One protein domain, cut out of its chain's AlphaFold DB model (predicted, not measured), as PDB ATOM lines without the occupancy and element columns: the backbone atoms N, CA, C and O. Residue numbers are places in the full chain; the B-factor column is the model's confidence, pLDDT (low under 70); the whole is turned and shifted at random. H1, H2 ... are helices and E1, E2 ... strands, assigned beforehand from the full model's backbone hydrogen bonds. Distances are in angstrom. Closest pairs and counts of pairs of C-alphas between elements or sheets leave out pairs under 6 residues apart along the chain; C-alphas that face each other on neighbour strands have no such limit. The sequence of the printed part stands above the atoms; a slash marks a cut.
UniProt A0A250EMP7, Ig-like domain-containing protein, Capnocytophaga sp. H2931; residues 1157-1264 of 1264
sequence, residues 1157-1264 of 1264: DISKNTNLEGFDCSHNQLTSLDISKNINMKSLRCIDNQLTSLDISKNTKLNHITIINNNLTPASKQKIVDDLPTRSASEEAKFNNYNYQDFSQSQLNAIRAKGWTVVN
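What this domain is: This is residues 1157 to 1264 of the 1264 residues of the protein "Ig-like domain-containing protein" of Capnocytophaga sp. H2931 (UniProt A0A250EMP7). With little regular structure, the chain winds in stacked turns: short strands E1 to E5 stand side by side as a wall, with loops and then H1 and H2 along the other side. Only 34 of 108 printed residues are in named elements, ordered E1 E2 E3 H1 E4 H2 E5, class mixed. The parallel sheet runs E1 E2 E3 E4 E5. The whole is compact, radius of gyration of the C-alphas 12.8 A, spanning 33 by 28 by 21 A.

How they stand to each other: E1, residues 1166 to 1168, E2, 1187 to 1189, E3, 1208 to 1210, E4, 1238 to 1240, and E5, 1261 to 1263, are parallel neighbours in that order. Across the successive pairs, N 1167 and O 1187 at 2.9 A, N 1188 and O 1208 at 2.9 A, N 1209 and O 1238 at 3.0 A, and N 1239 and O 1261 at 2.9 A are within hydrogen-bond range. H2, residues 1249 to 1257, only grazes the sheet; its closest C-alphas to E5 are Arg 1256 and Val 1262, 6.5 A. H1, residues 1218 to 1227, is not on the sheet but touches H2, closest C-alphas Val 1225 and Ile 1255, 6.2 A, the same way at a shallow tilt of 9 degrees. E3, H1, E4 and E4, H2, E5 are strand-helix-strand units, a helix between parallel neighbour strands, with right-handed crossovers. In H1 and H2 every O i to N i+4 pair is within hydrogen-bond range.

Where its parts are: E1 begins at C-alpha 1166 (-14.118, -20.124, 43.304); E5 ends at C-alpha 1263 (1.248, -14.220, 34.274). H1 measures 14.3 A, H2 12.3 A.

The domain as a whole: The farthest C-alphas, Lys 1160 and Gln 1249, are 36.2 A apart. The printed part has no cut. The links E1 to E2 and E2 to E3 are long, 18 residues each. In the model, residues 1243 to 1244 have pLDDT under 70.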
ATOM      1  N   ASP A1157     -23.561  -8.761  47.993       97.12
ATOM      2  CA  ASP A1157     -23.244  -9.407  49.278       97.12
ATOM      3  C   ASP A1157     -22.995 -10.915  49.097       97.12
ATOM      4  O   ASP A1157     -23.910 -11.682  48.793       97.12
ATOM      5  N   ILE A1158     -21.755 -11.352  49.341       97.75
ATOM      6  CA  ILE A1158     -21.361 -12.772  49.370       97.75
ATOM      7  C   ILE A1158     -21.048 -13.282  50.792       97.75
ATOM      8  O   ILE A1158     -20.515 -14.383  50.967       97.75
ATOM      9  N   SER A1159     -21.360 -12.500  51.833       96.44
ATOM     10  CA  SER A1159     -20.958 -12.745  53.228       96.44
ATOM     11  C   SER A1159     -21.547 -14.022  53.836       96.44
ATOM     12  O   SER A1159     -20.984 -14.574  54.787       96.44
ATOM     13  N   LYS A1160     -22.675 -14.512  53.299       97.62
ATOM     14  CA  LYS A1160     -23.335 -15.758  53.729       97.62
ATOM     15  C   LYS A1160     -22.747 -17.003  53.065       97.62
ATOM     16  O   LYS A1160     -22.870 -18.101  53.604       97.62
ATOM     17  N   ASN A1161     -22.072 -16.848  51.930       97.94
ATOM     18  CA  ASN A1161     -21.579 -17.939  51.086       97.94
ATOM     19  C   ASN A1161     -20.148 -18.320  51.506       97.94
ATOM     20  O   ASN A1161     -19.191 -18.289  50.730       97.94
ATOM     21  N   THR A1162     -19.985 -18.658  52.788       96.94
ATOM     22  CA  THR A1162     -18.686 -18.940  53.434       96.94
ATOM     23  C   THR A1162     -17.974 -20.180  52.875       96.94
ATOM     24  O   THR A1162     -16.769 -20.356  53.079       96.94
ATOM     25  N   ASN A1163     -18.703 -21.017  52.133       97.38
ATOM     26  CA  ASN A1163     -18.200 -22.193  51.429       97.38
ATOM     27  C   ASN A1163     -17.571 -21.889  50.056       97.38
ATOM     28  O   ASN A1163     -17.005 -22.806  49.463       97.38
ATOM     29  N   LEU A1164     -17.616 -20.641  49.565       98.06
ATOM     30  CA  LEU A1164     -17.042 -20.284  48.263       98.06
ATOM     31  C   LEU A1164     -15.536 -20.584  48.196       98.06
ATOM     32  O   LEU A1164     -14.738 -20.089  48.994       98.06
ATOM     33  N   GLU A1165     -15.168 -21.377  47.191       98.12
ATOM     34  CA  GLU A1165     -13.804 -21.737  46.805       98.12
ATOM     35  C   GLU A1165     -13.395 -21.056  45.485       98.12
ATOM     36  O   GLU A1165     -12.217 -20.754  45.290       98.12
ATOM     37  N   GLY A1166     -14.347 -20.804  44.580       97.69
ATOM     38  CA  GLY A1166     -14.118 -20.124  43.304       97.69
ATOM     39  C   GLY A1166     -15.171 -19.053  43.024       97.69
ATOM     40  O   GLY A1166     -16.365 -19.344  43.011       97.69
ATOM     41  N   PHE A1167     -14.730 -17.825  42.764       98.38
ATOM     42  CA  PHE A1167     -15.614 -16.688  42.514       98.38
ATOM     43  C   PHE A1167     -15.129 -15.851  41.328       98.38
ATOM     44  O   PHE A1167     -13.945 -15.517  41.238       98.38
ATOM     45  N   ASP A1168     -16.049 -15.526  40.419       98.31
ATOM     46  CA  ASP A1168     -15.812 -14.641  39.276       98.31
ATOM     47  C   ASP A1168     -16.949 -13.623  39.157       98.31
ATOM     48  O   ASP A1168     -18.093 -13.986  38.884       98.31
ATOM     49  N   CYS A1169     -16.625 -12.351  39.363       97.62
ATOM     50  CA  CYS A1169     -17.528 -11.207  39.216       97.62
ATOM     51  C   CYS A1169     -17.013 -10.193  38.182       97.62
ATOM     52  O   CYS A1169     -17.444  -9.041  38.163       97.62
ATOM     53  N   SER A1170     -16.099 -10.613  37.304       97.44
ATOM     54  CA  SER A1170     -15.439  -9.739  36.327       97.44
ATOM     55  C   SER A1170     -16.415  -9.023  35.381       97.44
ATOM     56  O   SER A1170     -17.474  -9.563  35.097       97.44
ATOM     57  N   HIS A1171     -16.080  -7.859  34.826       97.69
ATOM     58  CA  HIS A1171     -16.955  -7.102  33.913       97.69
ATOM     59  C   HIS A1171     -18.345  -6.834  34.534       97.69
ATOM     60  O   HIS A1171     -19.378  -7.290  34.038       97.69
ATOM     61  N   ASN A1172     -18.345  -6.135  35.669       98.38
ATOM     62  CA  ASN A1172     -19.533  -5.645  36.375       98.38
ATOM     63  C   ASN A1172     -19.304  -4.170  36.770       98.38
ATOM     64  O   ASN A1172     -18.419  -3.498  36.242       98.38
ATOM     65  N   GLN A1173     -20.135  -3.622  37.654       97.50
ATOM     66  CA  GLN A1173     -20.078  -2.228  38.104       97.50
ATOM     67  C   GLN A1173     -19.872  -2.134  39.626       97.50
ATOM     68  O   GLN A1173     -20.260  -1.142  40.240       97.50
ATOM     69  N   LEU A1174     -19.265  -3.158  40.241       97.69
ATOM     70  CA  LEU A1174     -19.060  -3.226  41.689       97.69
ATOM     71  C   LEU A1174     -18.105  -2.120  42.148       97.69
ATOM     72  O   LEU A1174     -16.984  -2.011  41.648       97.69
ATOM     73  N   THR A1175     -18.538  -1.319  43.121       96.25
ATOM     74  CA  THR A1175     -17.736  -0.229  43.721       96.25
ATOM     75  C   THR A1175     -17.019  -0.656  45.009       96.25
ATOM     76  O   THR A1175     -15.959  -0.119  45.346       96.25
ATOM     77  N   SER A1176     -17.550  -1.680  45.681       96.38
ATOM     78  CA  SER A1176     -16.973  -2.368  46.839       96.38
ATOM     79  C   SER A1176     -17.222  -3.875  46.757       96.38
ATOM     80  O   SER A1176     -18.165  -4.313  46.104       96.38
ATOM     81  N   LEU A1177     -16.387  -4.666  47.437       96.94
ATOM     82  CA  LEU A1177     -16.552  -6.115  47.563       96.94
ATOM     83  C   LEU A1177     -15.936  -6.593  48.892       96.94
ATOM     84  O   LEU A1177     -14.716  -6.549  49.054       96.94
ATOM     85  N   ASP A1178     -16.763  -7.062  49.834       96.81
ATOM     86  CA  ASP A1178     -16.290  -7.726  51.060       96.81
ATOM     87  C   ASP A1178     -16.196  -9.242  50.838       96.81
ATOM     88  O   ASP A1178     -17.204  -9.932  50.698       96.81
ATOM     89  N   ILE A1179     -14.967  -9.761  50.842       97.06
ATOM     90  CA  ILE A1179     -14.673 -11.199  50.755       97.06
ATOM     91  C   ILE A1179     -14.207 -11.797  52.096       97.06
ATOM     92  O   ILE A1179     -13.767 -12.951  52.152       97.06
ATOM     93  N   SER A1180     -14.275 -11.036  53.197       96.38
ATOM     94  CA  SER A1180     -13.679 -11.384  54.497       96.38
ATOM     95  C   SER A1180     -14.273 -12.636  55.149       96.38
ATOM     96  O   SER A1180     -13.622 -13.266  55.987       96.38
ATOM     97  N   LYS A1181     -15.505 -13.013  54.775       97.56
ATOM     98  CA  LYS A1181     -16.194 -14.222  55.259       97.56
ATOM     99  C   LYS A1181     -15.890 -15.459  54.414       97.56
ATOM    100  O   LYS A1181     -16.038 -16.583  54.895       97.56
ATOM    101  N   ASN A1182     -15.416 -15.281  53.184       97.75
ATOM    102  CA  ASN A1182     -15.168 -16.351  52.218       97.75
ATOM    103  C   ASN A1182     -13.744 -16.905  52.402       97.75
ATOM    104  O   ASN A1182     -12.923 -16.946  51.485       97.75
ATOM    105  N   ILE A1183     -13.439 -17.338  53.628       96.56
ATOM    106  CA  ILE A1183     -12.117 -17.842  54.052       96.56
ATOM    107  C   ILE A1183     -11.665 -19.109  53.300       96.56
ATOM    108  O   ILE A1183     -10.510 -19.524  53.393       96.56
ATOM    109  N   ASN A1184     -12.582 -19.741  52.563       96.88
ATOM    110  CA  ASN A1184     -12.318 -20.905  51.727       96.88
ATOM    111  C   ASN A1184     -11.872 -20.563  50.295       96.88
ATOM    112  O   ASN A1184     -11.466 -21.476  49.577       96.88
ATOM    113  N   MET A1185     -11.881 -19.280  49.907       97.19
ATOM    114  CA  MET A1185     -11.585 -18.827  48.546       97.19
ATOM    115  C   MET A1185     -10.186 -19.262  48.087       97.19
ATOM    116  O   MET A1185      -9.180 -18.930  48.713       97.19
ATOM    117  N   LYS A1186     -10.137 -19.979  46.962       96.25
ATOM    118  CA  LYS A1186      -8.925 -20.433  46.261       96.25
ATOM    119  C   LYS A1186      -8.705 -19.642  44.975       96.25
ATOM    120  O   LYS A1186      -7.582 -19.234  44.693       96.25
ATOM    121  N   SER A1187      -9.783 -19.387  44.228       96.62
ATOM    122  CA  SER A1187      -9.750 -18.661  42.958       96.62
ATOM    123  C   SER A1187     -10.645 -17.425  42.994       96.62
ATOM    124  O   SER A1187     -11.855 -17.559  43.144       96.62
ATOM    125  N   LEU A1188     -10.064 -16.245  42.777       97.50
ATOM    126  CA  LEU A1188     -10.782 -14.973  42.669       97.50
ATOM    127  C   LEU A1188     -10.532 -14.307  41.311       97.50
ATOM    128  O   LEU A1188      -9.387 -14.027  40.950       97.50
ATOM    129  N   ARG A1189     -11.610 -13.998  40.592       97.00
ATOM    130  CA  ARG A1189     -11.612 -13.136  39.408       97.00
ATOM    131  C   ARG A1189     -12.562 -11.955  39.622       97.00
ATOM    132  O   ARG A1189     -13.737 -12.133  39.921       97.00
ATOM    133  N   CYS A1190     -12.027 -10.749  39.504       95.31
ATOM    134  CA  CYS A1190     -12.755  -9.489  39.640       95.31
ATOM    135  C   CYS A1190     -12.130  -8.447  38.700       95.31
ATOM    136  O   CYS A1190     -11.628  -7.412  39.134       95.31
ATOM    137  N   ILE A1191     -12.070  -8.780  37.411       93.88
ATOM    138  CA  ILE A1191     -11.551  -7.904  36.348       93.88
ATOM    139  C   ILE A1191     -12.615  -6.848  36.002       93.88
ATOM    140  O   ILE A1191     -13.787  -7.104  36.255       93.88
ATOM    141  N   ASP A1192     -12.262  -5.701  35.418       94.88
ATOM    142  CA  ASP A1192     -13.220  -4.731  34.847       94.88
ATOM    143  C   ASP A1192     -14.384  -4.406  35.808       94.88
ATOM    144  O   ASP A1192     -15.546  -4.748  35.570       94.88
ATOM    145  N   ASN A1193     -14.056  -3.805  36.949       97.19
ATOM    146  CA  ASN A1193     -15.012  -3.342  37.957       97.19
ATOM    147  C   ASN A1193     -14.585  -1.950  38.459       97.19
ATOM    148  O   ASN A1193     -13.617  -1.364  37.976       97.19
ATOM    149  N   GLN A1194     -15.317  -1.375  39.414       96.88
ATOM    150  CA  GLN A1194     -15.090  -0.009  39.902       96.88
ATOM    151  C   GLN A1194     -14.474   0.027  41.312       96.88
ATOM    152  O   GLN A1194     -14.513   1.069  41.970       96.88
ATOM    153  N   LEU A1195     -13.878  -1.082  41.775       96.75
ATOM    154  CA  LEU A1195     -13.365  -1.224  43.141       96.75
ATOM    155  C   LEU A1195     -12.253  -0.214  43.448       96.75
ATOM    156  O   LEU A1195     -11.236  -0.169  42.759       96.75
ATOM    157  N   THR A1196     -12.409   0.547  44.533       95.75
ATOM    158  CA  THR A1196     -11.389   1.502  45.021       95.75
ATOM    159  C   THR A1196     -10.433   0.897  46.053       95.75
ATOM    160  O   THR A1196      -9.282   1.334  46.189       95.75
ATOM    161  N   SER A1197     -10.887  -0.143  46.756       96.00
ATOM    162  CA  SER A1197     -10.078  -0.974  47.644       96.00
ATOM    163  C   SER A1197     -10.567  -2.427  47.661       96.00
ATOM    164  O   SER A1197     -11.717  -2.704  47.324       96.00
ATOM    165  N   LEU A1198      -9.681  -3.351  48.041       96.06
ATOM    166  CA  LEU A1198      -9.995  -4.762  48.277       96.06
ATOM    167  C   LEU A1198      -9.092  -5.302  49.397       96.06
ATOM    168  O   LEU A1198      -7.872  -5.137  49.339       96.06
ATOM    169  N   ASP A1199      -9.681  -5.957  50.400       95.19
ATOM    170  CA  ASP A1199      -8.955  -6.639  51.478       95.19
ATOM    171  C   ASP A1199      -8.997  -8.157  51.257       95.19
ATOM    172  O   ASP A1199     -10.067  -8.762  51.284       95.19
ATOM    173  N   ILE A1200      -7.827  -8.770  51.049       96.69
ATOM    174  CA  ILE A1200      -7.685 -10.222  50.850       96.69
ATOM    175  C   ILE A1200      -7.101 -10.940  52.082       96.69
ATOM    176  O   ILE A1200      -6.863 -12.148  52.041       96.69
ATOM    177  N   SER A1201      -6.865 -10.226  53.192       95.69
ATOM    178  CA  SER A1201      -6.125 -10.716  54.372       95.69
ATOM    179  C   SER A1201      -6.742 -11.937  55.069       95.69
ATOM    180  O   SER A1201      -6.070 -12.617  55.849       95.69
ATOM    181  N   LYS A1202      -8.023 -12.238  54.818       97.12
ATOM    182  CA  LYS A1202      -8.718 -13.422  55.362       97.12
ATOM    183  C   LYS A1202      -8.722 -14.617  54.408       97.12
ATOM    184  O   LYS A1202      -8.994 -15.737  54.834       97.12
ATOM    185  N   ASN A1203      -8.379 -14.415  53.141       96.50
ATOM    186  CA  ASN A1203      -8.519 -15.401  52.070       96.50
ATOM    187  C   ASN A1203      -7.198 -16.161  51.868       96.50
ATOM    188  O   ASN A1203      -6.669 -16.286  50.766       96.50
ATOM    189  N   THR A1204      -6.653 -16.698  52.963       95.00
ATOM    190  CA  THR A1204      -5.320 -17.330  53.021       95.00
ATOM    191  C   THR A1204      -5.182 -18.598  52.169       95.00
ATOM    192  O   THR A1204      -4.070 -19.096  51.981       95.00
ATOM    193  N   LYS A1205      -6.285 -19.115  51.612       95.56
ATOM    194  CA  LYS A1205      -6.314 -20.241  50.665       95.56
ATOM    195  C   LYS A1205      -6.185 -19.831  49.191       95.56
ATOM    196  O   LYS A1205      -6.067 -20.723  48.354       95.56
ATOM    197  N   LEU A1206      -6.141 -18.532  48.868       95.88
ATOM    198  CA  LEU A1206      -6.002 -18.055  47.490       95.88
ATOM    199  C   LEU A1206      -4.734 -18.615  46.829       95.88
ATOM    200  O   LEU A1206      -3.626 -18.434  47.340       95.88
ATOM    201  N   ASN A1207      -4.901 -19.266  45.681       94.31
ATOM    202  CA  ASN A1207      -3.827 -19.690  44.783       94.31
ATOM    203  C   ASN A1207      -4.061 -19.242  43.328       94.31
ATOM    204  O   ASN A1207      -3.151 -19.342  42.514       94.31
ATOM    205  N   HIS A1208      -5.224 -18.684  42.990       95.69
ATOM    206  CA  HIS A1208      -5.454 -18.024  41.707       95.69
ATOM    207  C   HIS A1208      -6.127 -16.668  41.926       95.69
ATOM    208  O   HIS A1208      -7.179 -16.595  42.560       95.69
ATOM    209  N   ILE A1209      -5.542 -15.590  41.407       95.19
ATOM    210  CA  ILE A1209      -6.112 -14.242  41.537       95.19
ATOM    211  C   ILE A1209      -5.986 -13.445  40.236       95.19
ATOM    212  O   ILE A1209      -4.985 -13.524  39.520       95.19
ATOM    213  N   THR A1210      -7.028 -12.689  39.893       94.25
ATOM    214  CA  THR A1210      -7.026 -11.709  38.795       94.25
ATOM    215  C   THR A1210      -7.977 -10.563  39.132       94.25
ATOM    216  O   THR A1210      -9.177 -10.781  39.265       94.25
ATOM    217  N   ILE A1211      -7.439  -9.355  39.303       93.06
ATOM    218  CA  ILE A1211      -8.147  -8.182  39.872       93.06
ATOM    219  C   ILE A1211      -7.801  -6.871  39.136       93.06
ATOM    220  O   ILE A1211      -7.881  -5.777  39.690       93.06
ATOM    221  N   ILE A1212      -7.336  -7.001  37.897       91.00
ATOM    222  CA  ILE A1212      -6.920  -5.898  37.019       91.00
ATOM    223  C   ILE A1212      -8.114  -5.093  36.488       91.00
ATOM    224  O   ILE A1212      -9.252  -5.549  36.548       91.00
ATOM    225  N   ASN A1213      -7.833  -3.906  35.963       92.00
ATOM    226  CA  ASN A1213      -8.773  -2.914  35.458       92.00
ATOM    227  C   ASN A1213      -9.859  -2.552  36.493       92.00
ATOM    228  O   ASN A1213     -11.057  -2.739  36.287       92.00
ATOM    229  N   ASN A1214      -9.394  -2.068  37.648       93.81
ATOM    230  CA  ASN A1214     -10.200  -1.520  38.741       93.81
ATOM    231  C   ASN A1214      -9.637  -0.162  39.183       93.81
ATOM    232  O   ASN A1214      -8.455   0.126  38.997       93.81
ATOM    233  N   ASN A1215     -10.439   0.624  39.900       94.62
ATOM    234  CA  ASN A1215     -10.052   1.928  40.455       94.62
ATOM    235  C   ASN A1215      -9.181   1.831  41.735       94.62
ATOM    236  O   ASN A1215      -9.213   2.725  42.584       94.62
ATOM    237  N   LEU A1216      -8.418   0.744  41.907       94.50
ATOM    238  CA  LEU A1216      -7.699   0.437  43.148       94.50
ATOM    239  C   LEU A1216      -6.632   1.495  43.456       94.50
ATOM    240  O   LEU A1216      -5.689   1.701  42.686       94.50
ATOM    241  N   THR A1217      -6.734   2.112  44.634       94.38
ATOM    242  CA  THR A1217      -5.748   3.100  45.103       94.38
ATOM    243  C   THR A1217      -4.342   2.490  45.247       94.38
ATOM    244  O   THR A1217      -4.221   1.298  45.553       94.38
ATOM    245  N   PRO A1218      -3.252   3.279  45.121       93.12
ATOM    246  CA  PRO A1218      -1.885   2.778  45.315       93.12
ATOM    247  C   PRO A1218      -1.671   2.081  46.667       93.12
ATOM    248  O   PRO A1218      -0.995   1.056  46.733       93.12
ATOM    249  N   ALA A1219      -2.308   2.592  47.728       93.75
ATOM    250  CA  ALA A1219      -2.296   1.981  49.054       93.75
ATOM    251  C   ALA A1219      -3.000   0.613  49.070       93.75
ATOM    252  O   ALA A1219      -2.450  -0.340  49.617       93.75
ATOM    253  N   SER A1220      -4.166   0.471  48.423       94.94
ATOM    254  CA  SER A1220      -4.835  -0.833  48.314       94.94
ATOM    255  C   SER A1220      -4.040  -1.820  47.462       94.94
ATOM    256  O   SER A1220      -3.954  -2.988  47.829       94.94
ATOM    257  N   LYS A1221      -3.430  -1.371  46.355       93.88
ATOM    258  CA  LYS A1221      -2.559  -2.216  45.520       93.88
ATOM    259  C   LYS A1221      -1.378  -2.754  46.330       93.88
ATOM    260  O   LYS A1221      -1.081  -3.942  46.245       93.88
ATOM    261  N   GLN A1222      -0.760  -1.922  47.174       94.50
ATOM    262  CA  GLN A1222       0.297  -2.377  48.079       94.50
ATOM    263  C   GLN A1222      -0.229  -3.328  49.167       94.50
ATOM    264  O   GLN A1222       0.345  -4.397  49.343       94.50
ATOM    265  N   LYS A1223      -1.360  -3.015  49.818       95.31
ATOM    266  CA  LYS A1223      -1.974  -3.895  50.830       95.31
ATOM    267  C   LYS A1223      -2.242  -5.300  50.280       95.31
ATOM    268  O   LYS A1223      -1.938  -6.281  50.942       95.31
ATOM    269  N   ILE A1224      -2.735  -5.408  49.044       95.75
ATOM    270  CA  ILE A1224      -2.957  -6.697  48.371       95.75
ATOM    271  C   ILE A1224      -1.639  -7.466  48.198       95.75
ATOM    272  O   ILE A1224      -1.583  -8.657  48.499       95.75
ATOM    273  N   VAL A1225      -0.561  -6.801  47.764       95.44
ATOM    274  CA  VAL A1225       0.778  -7.414  47.673       95.44
ATOM    275  C   VAL A1225       1.245  -7.914  49.043       95.44
ATOM    276  O   VAL A1225       1.783  -9.020  49.135       95.44
ATOM    277  N   ASP A1226       0.999  -7.148  50.104       94.75
ATOM    278  CA  ASP A1226       1.414  -7.455  51.477       94.75
ATOM    279  C   ASP A1226       0.573  -8.577  52.119       94.75
ATOM    280  O   ASP A1226       1.134  -9.427  52.816       94.75
ATOM    281  N   ASP A1227      -0.719  -8.671  51.796       96.19
ATOM    282  CA  ASP A1227      -1.652  -9.691  52.301       96.19
ATOM    283  C   ASP A1227      -1.586 -11.035  51.551       96.19
ATOM    284  O   ASP A1227      -2.013 -12.056  52.096       96.19
ATOM    285  N   LEU A1228      -1.070 -11.075  50.311       95.62
ATOM    286  CA  LEU A1228      -0.965 -12.328  49.545       95.62
ATOM    287  C   LEU A1228      -0.218 -13.409  50.358       95.62
ATOM    288  O   LEU A1228       0.885 -13.141  50.847       95.62
ATOM    289  N   PRO A1229      -0.756 -14.636  50.489       93.62
ATOM    290  CA  PRO A1229      -0.106 -15.694  51.256       93.62
ATOM    291  C   PRO A1229       1.166 -16.182  50.553       93.62
ATOM    292  O   PRO A1229       1.199 -16.299  49.327       93.62
ATOM    293  N   THR A1230       2.207 -16.509  51.321       93.56
ATOM    294  CA  THR A1230       3.413 -17.164  50.792       93.56
ATOM    295  C   THR A1230       3.080 -18.578  50.316       93.56
ATOM    296  O   THR A1230       2.346 -19.301  50.988       93.56
ATOM    297  N   ARG A1231       3.626 -18.974  49.163       92.69
ATOM    298  CA  ARG A1231       3.367 -20.253  48.494       92.69
ATOM    299  C   ARG A1231       4.665 -21.016  48.253       92.69
ATOM    300  O   ARG A1231       5.685 -20.437  47.887       92.69
ATOM    301  N   SER A1232       4.626 -22.326  48.462       86.25
ATOM    302  CA  SER A1232       5.699 -23.246  48.090       86.25
ATOM    303  C   SER A1232       5.679 -23.546  46.587       86.25
ATOM    304  O   SER A1232       4.650 -23.421  45.922       86.25
ATOM    305  N   ALA A1233       6.812 -24.006  46.047       73.31
ATOM    306  CA  ALA A1233       6.951 -24.330  44.622       73.31
ATOM    307  C   ALA A1233       5.975 -25.420  44.119       73.31
ATOM    308  O   ALA A1233       5.764 -25.533  42.915       73.31
ATOM    309  N   SER A1234       5.370 -26.205  45.017       77.75
ATOM    310  CA  SER A1234       4.378 -27.244  44.704       77.75
ATOM    311  C   SER A1234       2.912 -26.781  44.731       77.75
ATOM    312  O   SER A1234       2.039 -27.565  44.379       77.75
ATOM    313  N   GLU A1235       2.603 -25.551  45.158       77.06
ATOM    314  CA  GLU A1235       1.210 -25.089  45.361       77.06
ATOM    315  C   GLU A1235       0.558 -24.409  44.135       77.06
ATOM    316  O   GLU A1235      -0.563 -23.911  44.245       77.06
ATOM    317  N   GLU A1236       1.240 -24.379  42.980       81.69
ATOM    318  CA  GLU A1236       0.764 -23.815  41.696       81.69
ATOM    319  C   GLU A1236      -0.010 -22.479  41.811       81.69
ATOM    320  O   GLU A1236      -1.118 -22.313  41.294       81.69
ATOM    321  N   ALA A1237       0.590 -21.488  42.473       92.69
ATOM    322  CA  ALA A1237      -0.035 -20.183  42.659       92.69
ATOM    323  C   ALA A1237       0.155 -19.244  41.448       92.69
ATOM    324  O   ALA A1237       1.275 -19.083  40.955       92.69
ATOM    325  N   LYS A1238      -0.927 -18.609  40.973       94.44
ATOM    326  CA  LYS A1238      -0.979 -17.781  39.752       94.44
ATOM    327  C   LYS A1238      -1.633 -16.418  40.012       94.44
ATOM    328  O   LYS A1238      -2.800 -16.341  40.392       94.44
ATOM    329  N   PHE A1239      -0.877 -15.346  39.784       94.12
ATOM    330  CA  PHE A1239      -1.355 -13.962  39.796       94.12
ATOM    331  C   PHE A1239      -1.384 -13.470  38.350       94.12
ATOM    332  O   PHE A1239      -0.323 -13.294  37.749       94.12
ATOM    333  N   ASN A1240      -2.566 -13.264  37.770       90.25
ATOM    334  CA  ASN A1240      -2.649 -12.768  36.397       90.25
ATOM    335  C   ASN A1240      -2.719 -11.231  36.398       90.25
ATOM    336  O   ASN A1240      -3.586 -10.636  37.038       90.25
ATOM    337  N   ASN A1241      -1.813 -10.607  35.652       86.38
ATOM    338  CA  ASN A1241      -1.663  -9.169  35.462       86.38
ATOM    339  C   ASN A1241      -1.667  -8.845  33.953       86.38
ATOM    340  O   ASN A1241      -0.760  -8.186  33.448       86.38
ATOM    341  N   TYR A1242      -2.657  -9.381  33.228       77.56
ATOM    342  CA  TYR A1242      -2.720  -9.343  31.763       77.56
ATOM    343  C   TYR A1242      -2.620  -7.918  31.208       77.56
ATOM    344  O   TYR A1242      -3.579  -7.179  31.362       77.56
ATOM    345  N   ASN A1243      -1.511  -7.544  30.560       65.81
ATOM    346  CA  ASN A1243      -1.257  -6.296  29.798       65.81
ATOM    347  C   ASN A1243      -1.713  -4.898  30.330       65.81
ATOM    348  O   ASN A1243      -1.306  -3.896  29.743       65.81
ATOM    349  N   TYR A1244      -2.469  -4.767  31.425       66.62
ATOM    350  CA  TYR A1244      -3.079  -3.507  31.897       66.62
ATOM    351  C   TYR A1244      -2.137  -2.600  32.715       66.62
ATOM    352  O   TYR A1244      -2.518  -1.490  33.068       66.62
ATOM    353  N   GLN A1245      -0.909  -3.045  33.023       70.81
ATOM    354  CA  GLN A1245       0.093  -2.290  33.808       70.81
ATOM    355  C   GLN A1245      -0.385  -1.829  35.206       70.81
ATOM    356  O   GLN A1245       0.158  -0.889  35.781       70.81
ATOM    357  N   ASP A1246      -1.385  -2.508  35.779       82.25
ATOM    358  CA  ASP A1246      -2.034  -2.089  37.027       82.25
ATOM    359  C   ASP A1246      -1.116  -2.095  38.250       82.25
ATOM    360  O   ASP A1246      -1.221  -1.222  39.116       82.25
ATOM    361  N   PHE A1247      -0.243  -3.097  38.329       90.12
ATOM    362  CA  PHE A1247       0.739  -3.265  39.392       90.12
ATOM    363  C   PHE A1247       2.123  -2.906  38.865       90.12
ATOM    364  O   PHE A1247       2.524  -3.334  37.780       90.12
ATOM    365  N   SER A1248       2.878  -2.138  39.649       90.31
ATOM    366  CA  SER A1248       4.225  -1.723  39.261       90.31
ATOM    367  C   SER A1248       5.184  -2.918  39.205       90.31
ATOM    368  O   SER A1248       5.003  -3.927  39.889       90.31
ATOM    369  N   GLN A1249       6.276  -2.807  38.442       89.75
ATOM    370  CA  GLN A1249       7.253  -3.898  38.342       89.75
ATOM    371  C   GLN A1249       7.853  -4.295  39.708       89.75
ATOM    372  O   GLN A1249       8.164  -5.468  39.916       89.75
ATOM    373  N   SER A1250       7.982  -3.360  40.660       92.44
ATOM    374  CA  SER A1250       8.422  -3.672  42.028       92.44
ATOM    375  C   SER A1250       7.379  -4.487  42.800       92.44
ATOM    376  O   SER A1250       7.746  -5.466  43.448       92.44
ATOM    377  N   GLN A1251       6.090  -4.164  42.661       94.50
ATOM    378  CA  GLN A1251       4.985  -4.948  43.226       94.50
ATOM    379  C   GLN A1251       4.929  -6.358  42.624       94.50
ATOM    380  O   GLN A1251       4.886  -7.340  43.364       94.50
ATOM    381  N   LEU A1252       5.038  -6.490  41.297       92.81
ATOM    382  CA  LEU A1252       5.088  -7.798  40.629       92.81
ATOM    383  C   LEU A1252       6.298  -8.636  41.074       92.81
ATOM    384  O   LEU A1252       6.196  -9.855  41.205       92.81
ATOM    385  N   ASN A1253       7.447  -8.008  41.338       92.56
ATOM    386  CA  ASN A1253       8.618  -8.699  41.880       92.56
ATOM    387  C   ASN A1253       8.399  -9.164  43.332       92.56
ATOM    388  O   ASN A1253       8.796 -10.279  43.667       92.56
ATOM    389  N   ALA A1254       7.726  -8.370  44.172       95.19
ATOM    390  CA  ALA A1254       7.349  -8.774  45.529       95.19
ATOM    391  C   ALA A1254       6.343  -9.945  45.535       95.19
ATOM    392  O   ALA A1254       6.488 -10.876  46.327       95.19
ATOM    393  N   ILE A1255       5.389  -9.964  44.596       95.06
ATOM    394  CA  ILE A1255       4.471 -11.098  44.379       95.06
ATOM    395  C   ILE A1255       5.260 -12.372  44.025       95.06
ATOM    396  O   ILE A1255       5.063 -13.415  44.653       95.06
ATOM    397  N   ARG A1256       6.217 -12.293  43.087       93.81
ATOM    398  CA  ARG A1256       7.099 -13.428  42.739       93.81
ATOM    399  C   ARG A1256       7.922 -13.920  43.934       93.81
ATOM    400  O   ARG A1256       8.054 -15.125  44.119       93.81
ATOM    401  N   ALA A1257       8.423 -13.012  44.775       94.06
ATOM    402  CA  ALA A1257       9.176 -13.362  45.984       94.06
ATOM    403  C   ALA A1257       8.343 -14.148  47.019       94.06
ATOM    404  O   ALA A1257       8.906 -14.904  47.808       94.06
ATOM    405  N   LYS A1258       7.007 -14.036  46.980       94.50
ATOM    406  CA  LYS A1258       6.072 -14.852  47.773       94.50
ATOM    407  C   LYS A1258       5.746 -16.220  47.151       94.50
ATOM    408  O   LYS A1258       4.867 -16.911  47.659       94.50
ATOM    409  N   GLY A1259       6.416 -16.621  46.068       92.56
ATOM    410  CA  GLY A1259       6.213 -17.916  45.402       92.56
ATOM    411  C   GLY A1259       5.069 -17.950  44.383       92.56
ATOM    412  O   GLY A1259       4.662 -19.027  43.954       92.56
ATOM    413  N   TRP A1260       4.540 -16.791  43.980       94.94
ATOM    414  CA  TRP A1260       3.479 -16.699  42.976       94.94
ATOM    415  C   TRP A1260       4.039 -16.570  41.557       94.94
ATOM    416  O   TRP A1260       4.898 -15.731  41.275       94.94
ATOM    417  N   THR A1261       3.481 -17.344  40.628       93.38
ATOM    418  CA  THR A1261       3.724 -17.167  39.193       93.38
ATOM    419  C   THR A1261       2.924 -15.966  38.702       93.38
ATOM    420  O   THR A1261       1.695 -16.014  38.656       93.38
ATOM    421  N   VAL A1262       3.609 -14.885  38.329       90.88
ATOM    422  CA  VAL A1262       2.972 -13.732  37.676       90.88
ATOM    423  C   VAL A1262       2.837 -14.015  36.182       90.88
ATOM    424  O   VAL A1262       3.850 -14.174  35.500       90.88
ATOM    425  N   VAL A1263       1.599 -14.055  35.693       85.56
ATOM    426  CA  VAL A1263       1.248 -14.220  34.274       85.56
ATOM    427  C   VAL A1263       0.861 -12.850  33.717       85.56
ATOM    428  O   VAL A1263      -0.038 -12.216  34.265       85.56
ATOM    429  N   ASN A1264       1.541 -12.393  32.666       75.81
ATOM    430  CA  ASN A1264       1.280 -11.112  31.987       75.81
ATOM    431  C   ASN A1264       0.476 -11.299  30.691       75.81
ATOM    432  O   ASN A1264       0.378 -12.457  30.229       75.81
TER     433      ASN A1264